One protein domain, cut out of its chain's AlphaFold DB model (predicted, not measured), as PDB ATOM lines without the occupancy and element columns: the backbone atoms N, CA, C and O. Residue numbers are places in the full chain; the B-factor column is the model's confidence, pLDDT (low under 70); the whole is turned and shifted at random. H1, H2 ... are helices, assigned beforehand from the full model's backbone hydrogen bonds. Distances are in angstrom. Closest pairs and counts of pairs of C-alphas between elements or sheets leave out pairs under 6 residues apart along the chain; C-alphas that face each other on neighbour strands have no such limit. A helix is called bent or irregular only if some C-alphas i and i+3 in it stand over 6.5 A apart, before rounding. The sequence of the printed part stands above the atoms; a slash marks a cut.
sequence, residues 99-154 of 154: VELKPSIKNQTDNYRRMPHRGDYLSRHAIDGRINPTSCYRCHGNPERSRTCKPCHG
ATOM      1  N   VAL A  99     179.456 102.337 153.221       69.06
ATOM      2  CA  VAL A  99     179.318 102.314 151.759       69.06
ATOM      3  C   VAL A  99     178.258 103.322 151.333       69.06
ATOM      4  O   VAL A  99     177.193 103.427 151.935       69.06
ATOM      5  N   GLU A 100     178.562 104.091 150.291       74.88
ATOM      6  CA  GLU A 100     177.607 105.028 149.715       74.88
ATOM      7  C   GLU A 100     176.490 104.266 148.986       74.88
ATOM      8  O   GLU A 100     176.717 103.632 147.955       74.88
ATOM      9  N   LEU A 101     175.262 104.357 149.497       80.75
ATOM     10  CA  LEU A 101     174.081 103.720 148.911       80.75
ATOM     11  C   LEU A 101     173.479 104.604 147.823       80.75
ATOM     12  O   LEU A 101     172.386 105.155 147.967       80.75
ATOM     13  N   LYS A 102     174.213 104.795 146.725       80.69
ATOM     14  CA  LYS A 102     173.674 105.536 145.581       80.69
ATOM     15  C   LYS A 102     172.441 104.798 145.059       80.69
ATOM     16  O   LYS A 102     172.576 103.640 144.650       80.69
ATOM     17  N   PRO A 103     171.263 105.447 145.003       81.19
ATOM     18  CA  PRO A 103     170.078 104.779 144.484       81.19
ATOM     19  C   PRO A 103     170.250 104.344 143.028       81.19
ATOM     20  O   PRO A 103     169.752 103.298 142.633       81.19
ATOM     21  N   SER A 104     171.058 105.089 142.265       78.50
ATOM     22  CA  SER A 104     171.464 104.760 140.897       78.50
ATOM     23  C   SER A 104     172.373 103.534 140.767       78.50
ATOM     24  O   SER A 104     172.698 103.160 139.649       78.50
ATOM     25  N   ILE A 105     172.820 102.930 141.869       81.50
ATOM     26  CA  ILE A 105     173.660 101.728 141.855       81.50
ATOM     27  C   ILE A 105     172.891 100.553 142.442       81.50
ATOM     28  O   ILE A 105     172.739  99.548 141.754       81.50
ATOM     29  N   LYS A 106     172.386 100.688 143.675       78.88
ATOM     30  CA  LYS A 106     171.831  99.552 144.421       78.88
ATOM     31  C   LYS A 106     170.351  99.275 144.132       78.88
ATOM     32  O   LYS A 106     169.998  98.132 143.888       78.88
ATOM     33  N   ASN A 107     169.518 100.314 144.079       80.81
ATOM     34  CA  ASN A 107     168.054 100.187 144.024       80.81
ATOM     35  C   ASN A 107     167.471 100.976 142.843       80.81
ATOM     36  O   ASN A 107     166.542 101.769 142.999       80.81
ATOM     37  N   GLN A 108     168.065 100.806 141.659       84.62
ATOM     38  CA  GLN A 108     167.827 101.654 140.481       84.62
ATOM     39  C   GLN A 108     166.361 101.716 140.043       84.62
ATOM     40  O   GLN A 108     165.902 102.757 139.579       84.62
ATOM     41  N   THR A 109     165.635 100.609 140.183       85.44
ATOM     42  CA  THR A 109     164.245 100.462 139.731       85.44
ATOM     43  C   THR A 109     163.236 100.454 140.873       85.44
ATOM     44  O   THR A 109     162.032 100.446 140.617       85.44
ATOM     45  N   ASP A 110     163.696 100.452 142.124       81.69
ATOM     46  CA  ASP A 110     162.799 100.370 143.269       81.69
ATOM     47  C   ASP A 110     162.006 101.650 143.436       81.69
ATOM     48  O   ASP A 110     162.526 102.762 143.345       81.69
ATOM     49  N   ASN A 111     160.732 101.478 143.770       80.50
ATOM     50  CA  ASN A 111     159.803 102.572 143.974       80.50
ATOM     51  C   ASN A 111     159.153 102.556 145.368       80.50
ATOM     52  O   ASN A 111     158.221 103.334 145.596       80.50
ATOM     53  N   TYR A 112     159.663 101.761 146.315       80.56
ATOM     54  CA  TYR A 112     159.109 101.673 147.667       80.56
ATOM     55  C   TYR A 112     159.142 103.032 148.377       80.56
ATOM     56  O   TYR A 112     160.200 103.574 148.688       80.56
ATOM     57  N   ARG A 113     157.958 103.598 148.639       78.94
ATOM     58  CA  ARG A 113     157.784 105.009 149.037       78.94
ATOM     59  C   ARG A 113     158.526 105.420 150.306       78.94
ATOM     60  O   ARG A 113     158.751 106.609 150.492       78.94
ATOM     61  N   ARG A 114     158.843 104.474 151.191       80.56
ATOM     62  CA  ARG A 114     159.456 104.746 152.500       80.56
ATOM     63  C   ARG A 114     160.950 104.434 152.552       80.56
ATOM     64  O   ARG A 114     161.529 104.584 153.621       80.56
ATOM     65  N   MET A 115     161.565 104.050 151.427       83.69
ATOM     66  CA  MET A 115     163.013 103.869 151.328       83.69
ATOM     67  C   MET A 115     163.681 105.143 150.791       83.69
ATOM     68  O   MET A 115     163.454 105.497 149.632       83.69
ATOM     69  N   PRO A 116     164.540 105.817 151.584       83.31
ATOM     70  CA  PRO A 116     165.248 107.020 151.140       83.31
ATOM     71  C   PRO A 116     166.274 106.765 150.029       83.31
ATOM     72  O   PRO A 116     166.677 107.683 149.327       83.31
ATOM     73  N   HIS A 117     166.702 105.515 149.846       86.69
ATOM     74  CA  HIS A 117     167.690 105.124 148.842       86.69
ATOM     75  C   HIS A 117     167.049 104.315 147.705       86.69
ATOM     76  O   HIS A 117     167.476 103.202 147.417       86.69
ATOM     77  N   ARG A 118     166.003 104.872 147.081       87.12
ATOM     78  CA  ARG A 118     165.278 104.323 145.912       87.12
ATOM     79  C   ARG A 118     165.633 105.078 144.628       87.12
ATOM     80  O   ARG A 118     165.936 106.270 144.701       87.12
ATOM     81  N   GLY A 119     165.631 104.419 143.474       86.38
ATOM     82  CA  GLY A 119     166.228 104.934 142.231       86.38
ATOM     83  C   GLY A 119     165.754 106.325 141.794       86.38
ATOM     84  O   GLY A 119     166.540 107.128 141.298       86.38
ATOM     85  N   ASP A 120     164.497 106.659 142.060       85.50
ATOM     86  CA  ASP A 120     163.850 107.934 141.738       85.50
ATOM     87  C   ASP A 120     163.775 108.911 142.932       85.50
ATOM     88  O   ASP A 120     163.010 109.880 142.896       85.50
ATOM     89  N   TYR A 121     164.555 108.699 144.002       88.31
ATOM     90  CA  TYR A 121     164.448 109.480 145.245       88.31
ATOM     91  C   TYR A 121     164.638 110.988 145.056       88.31
ATOM     92  O   TYR A 121     164.018 111.773 145.773       88.31
ATOM     93  N   LEU A 122     165.421 111.426 144.064       86.00
ATOM     94  CA  LEU A 122     165.631 112.856 143.811       86.00
ATOM     95  C   LEU A 122     164.311 113.606 143.556       86.00
ATOM     96  O   LEU A 122     164.155 114.739 144.004       86.00
ATOM     97  N   SER A 123     163.328 112.952 142.928       87.00
ATOM     98  CA  SER A 123     161.990 113.522 142.699       87.00
ATOM     99  C   SER A 123     161.177 113.724 143.988       87.00
ATOM    100  O   SER A 123     160.265 114.548 144.032       87.00
ATOM    101  N   ARG A 124     161.512 112.985 145.053       88.38
ATOM    102  CA  ARG A 124     160.834 113.009 146.355       88.38
ATOM    103  C   ARG A 124     161.600 113.754 147.436       88.38
ATOM    104  O   ARG A 124     160.990 114.157 148.423       88.38
ATOM    105  N   HIS A 125     162.898 113.974 147.240       91.25
ATOM    106  CA  HIS A 125     163.800 114.570 148.219       91.25
ATOM    107  C   HIS A 125     163.220 115.826 148.892       91.25
ATOM    108  O   HIS A 125     163.216 115.919 150.116       91.25
ATOM    109  N   ALA A 126     162.664 116.759 148.112       92.25
ATOM    110  CA  ALA A 126     162.093 117.999 148.643       92.25
ATOM    111  C   ALA A 126     160.837 117.778 149.512       92.25
ATOM    112  O   ALA A 126     160.571 118.555 150.428       92.25
ATOM    113  N   ILE A 127     160.061 116.728 149.234       92.88
ATOM    114  CA  ILE A 127     158.865 116.368 150.004       92.88
ATOM    115  C   ILE A 127     159.294 115.733 151.324       92.88
ATOM    116  O   ILE A 127     158.921 116.215 152.393       92.88
ATOM    117  N   ASP A 128     160.115 114.685 151.257       91.62
ATOM    118  CA  ASP A 128     160.506 113.911 152.435       91.62
ATOM    119  C   ASP A 128     161.421 114.746 153.359       91.62
ATOM    120  O   ASP A 128     161.252 114.735 154.580       91.62
ATOM    121  N   GLY A 129     162.294 115.583 152.785       91.44
ATOM    122  CA  GLY A 129     163.105 116.565 153.510       91.44
ATOM    123  C   GLY A 129     162.295 117.695 154.155       91.44
ATOM    124  O   GLY A 129     162.718 118.235 155.173       91.44
ATOM    125  N   ARG A 130     161.108 118.033 153.633       91.94
ATOM    126  CA  ARG A 130     160.181 118.961 154.306       91.94
ATOM    127  C   ARG A 130     159.443 118.287 155.463       91.94
ATOM    128  O   ARG A 130     159.168 118.945 156.461       91.94
ATOM    129  N   ILE A 131     159.106 117.005 155.328       92.56
ATOM    130  CA  ILE A 131     158.365 116.254 156.349       92.56
ATOM    131  C   ILE A 131     159.265 115.922 157.546       92.56
ATOM    132  O   ILE A 131     158.887 116.177 158.686       92.56
ATOM    133  N   ASN A 132     160.437 115.328 157.301       90.75
ATOM    134  CA  ASN A 132     161.358 114.910 158.357       90.75
ATOM    135  C   ASN A 132     162.813 114.843 157.852       90.75
ATOM    136  O   ASN A 132     163.323 113.752 157.567       90.75
ATOM    137  N   PRO A 133     163.526 115.979 157.796       89.69
ATOM    138  CA  PRO A 133     164.909 115.995 157.330       89.69
ATOM    139  C   PRO A 133     165.872 115.310 158.316       89.69
ATOM    140  O   PRO A 133     166.914 114.794 157.914       89.69
ATOM    141  N   THR A 134     165.504 115.229 159.600       90.38
ATOM    142  CA  THR A 134     166.318 114.598 160.652       90.38
ATOM    143  C   THR A 134     166.545 113.107 160.418       90.38
ATOM    144  O   THR A 134     167.582 112.579 160.822       90.38
ATOM    145  N   SER A 135     165.628 112.435 159.714       87.38
ATOM    146  CA  SER A 135     165.791 111.030 159.317       87.38
ATOM    147  C   SER A 135     167.079 110.778 158.517       87.38
ATOM    148  O   SER A 135     167.715 109.739 158.684       87.38
ATOM    149  N   CYS A 136     167.524 111.759 157.726       88.50
ATOM    150  CA  CYS A 136     168.719 111.672 156.890       88.50
ATOM    151  C   CYS A 136     170.011 111.923 157.683       88.50
ATOM    152  O   CYS A 136     171.068 111.377 157.359       88.50
ATOM    153  N   TYR A 137     169.948 112.757 158.726       89.44
ATOM    154  CA  TYR A 137     171.133 113.264 159.430       89.44
ATOM    155  C   TYR A 137     171.894 112.181 160.188       89.44
ATOM    156  O   TYR A 137     173.098 112.313 160.395       89.44
ATOM    157  N   ARG A 138     171.221 111.092 160.577       85.75
ATOM    158  CA  ARG A 138     171.864 109.962 161.257       85.75
ATOM    159  C   ARG A 138     172.966 109.322 160.408       85.75
ATOM    160  O   ARG A 138     173.965 108.877 160.965       85.75
ATOM    161  N   CYS A 139     172.785 109.292 159.089       87.38
ATOM    162  CA  CYS A 139     173.728 108.668 158.160       87.38
ATOM    163  C   CYS A 139     174.539 109.718 157.395       87.38
ATOM    164  O   CYS A 139     175.746 109.578 157.235       87.38
ATOM    165  N   HIS A 140     173.889 110.800 156.963       88.31
ATOM    166  CA  HIS A 140     174.523 111.839 156.152       88.31
ATOM    167  C   HIS A 140     175.172 112.958 156.974       88.31
ATOM    168  O   HIS A 140     175.993 113.704 156.447       88.31
ATOM    169  N   GLY A 141     174.861 113.074 158.265       88.44
ATOM    170  CA  GLY A 141     175.367 114.136 159.128       88.44
ATOM    171  C   GLY A 141     174.656 115.476 158.927       88.44
ATOM    172  O   GLY A 141     173.589 115.568 158.322       88.44
ATOM    173  N   ASN A 142     175.254 116.531 159.481       88.12
ATOM    174  CA  ASN A 142     174.701 117.884 159.456       88.12
ATOM    175  C   ASN A 142     174.675 118.450 158.018       88.12
ATOM    176  O   ASN A 142     175.716 118.398 157.358       88.12
ATOM    177  N   PRO A 143     173.553 119.030 157.548       85.94
ATOM    178  CA  PRO A 143     173.416 119.517 156.176       85.94
ATOM    179  C   PRO A 143     174.436 120.598 155.766       85.94
ATOM    180  O   PRO A 143     174.884 120.576 154.627       85.94
ATOM    181  N   GLU A 144     174.880 121.447 156.695       86.25
ATOM    182  CA  GLU A 144     175.863 122.530 156.466       86.25
ATOM    183  C   GLU A 144     177.293 121.999 156.222       86.25
ATOM    184  O   GLU A 144     178.205 122.698 155.774       86.25
ATOM    185  N   ARG A 145     177.553 120.745 156.616       87.00
ATOM    186  CA  ARG A 145     178.899 120.143 156.591       87.00
ATOM    187  C   ARG A 145     178.968 118.836 155.816       87.00
ATOM    188  O   ARG A 145     180.068 118.387 155.493       87.00
ATOM    189  N   SER A 146     177.834 118.199 155.548       89.19
ATOM    190  CA  SER A 146     177.790 116.910 154.874       89.19
ATOM    191  C   SER A 146     178.132 117.055 153.397       89.19
ATOM    192  O   SER A 146     177.711 117.988 152.720       89.19
ATOM    193  N   ARG A 147     178.866 116.082 152.854       86.56
ATOM    194  CA  ARG A 147     179.209 116.063 151.422       86.56
ATOM    195  C   ARG A 147     177.981 115.913 150.522       86.56
ATOM    196  O   ARG A 147     178.038 116.287 149.359       86.56
ATOM    197  N   THR A 148     176.896 115.356 151.054       85.88
ATOM    198  CA  THR A 148     175.678 115.040 150.304       85.88
ATOM    199  C   THR A 148     174.648 116.166 150.312       85.88
ATOM    200  O   THR A 148     173.864 116.244 149.375       85.88
ATOM    201  N   CYS A 149     174.626 117.035 151.330       89.88
ATOM    202  CA  CYS A 149     173.645 118.126 151.421       89.88
ATOM    203  C   CYS A 149     174.261 119.481 151.063       89.88
ATOM    204  O   CYS A 149     173.645 120.252 150.327       89.88
ATOM    205  N   LYS A 150     175.491 119.740 151.529       91.94
ATOM    206  CA  LYS A 150     176.194 121.014 151.347       91.94
ATOM    207  C   LYS A 150     176.179 121.543 149.902       91.94
ATOM    208  O   LYS A 150     175.896 122.724 149.728       91.94
ATOM    209  N   PRO A 151     176.388 120.719 148.852       90.62
ATOM    210  CA  PRO A 151     176.393 121.214 147.471       90.62
ATOM    211  C   PRO A 151     175.103 121.917 147.023       90.62
ATOM    212  O   PRO A 151     175.157 122.737 146.113       90.62
ATOM    213  N   CYS A 152     173.960 121.601 147.642       89.62
ATOM    214  CA  CYS A 152     172.660 122.180 147.292       89.62
ATOM    215  C   CYS A 152     172.085 123.092 148.387       89.62
ATOM    216  O   CYS A 152     171.208 123.900 148.089       89.62
ATOM    217  N   HIS A 153     172.538 122.953 149.638       89.12
ATOM    218  CA  HIS A 153     171.943 123.624 150.798       89.12
ATOM    219  C   HIS A 153     172.834 124.672 151.482       89.12
ATOM    220  O   HIS A 153     172.293 125.430 152.282       89.12
ATOM    221  N   GLY A 154     174.125 124.773 151.131       80.88
ATOM    222  CA  GLY A 154     175.058 125.769 151.692       80.88
ATOM    223  C   GLY A 154     176.082 125.168 152.637       80.88
ATOM    224  O   GLY A 154     175.690 124.766 153.747       80.88
TER     225      GLY A 154
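AT A GLANCE: This is residues 99 to 154 of the 154 residues of the protein "Cytochrome C" of Deltaproteobacteria bacterium SG8_13 (UniProt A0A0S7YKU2). This model has little regular structure: it is mostly loops, with four short helices strung along them. H1 and the loop of residues 107 to 118 lie at one end of the longest axis, H3 and H4 toward the other, with H2 between. The printed part has 56 residues, 22 of them in the named helices H1, H2, H3, H4, and no named strand; its class is all helix. It is compact, with a radius of gyration of the C-alphas of 11.2 A and spans of 30 by 25 by 18 A.

HOW THE PARTS SIT: H2, residues 125 to 131, and H3, residues 134 to 140, are joined by a tight link, yet only just apart, closest 8.2 A. H4, residues 150 to 153, is apart from both, and H1, residues 103 to 106, is apart from the other three. Every O i to N i+4 pair is within hydrogen-bond range in H2; H3 has 1 of 3, beside 2 of 4 O i to N i+3 pairs; H1 and H4 are too short for an O i to N i+4 pair.

IN THESE COORDINATES: H2 is 9.9 A long, H3 9.8 A, H1 5.5 A and H4 5.0 A. H3 is neither bent nor irregular, but only just: C-alphas 135 and 138 are 6.5 A apart. C-alpha 103 is at (170.078, 104.779, 144.484), C-alpha 153 at (171.943, 123.624, 150.798).

THE WHOLE: The C-alphas farthest apart, of Thr 109 and Glu 144, are 30.0 A apart. The link from H1 to H2 is long, with 18 residues. The printed part has no cut; residue 99 is under pLDDT 70.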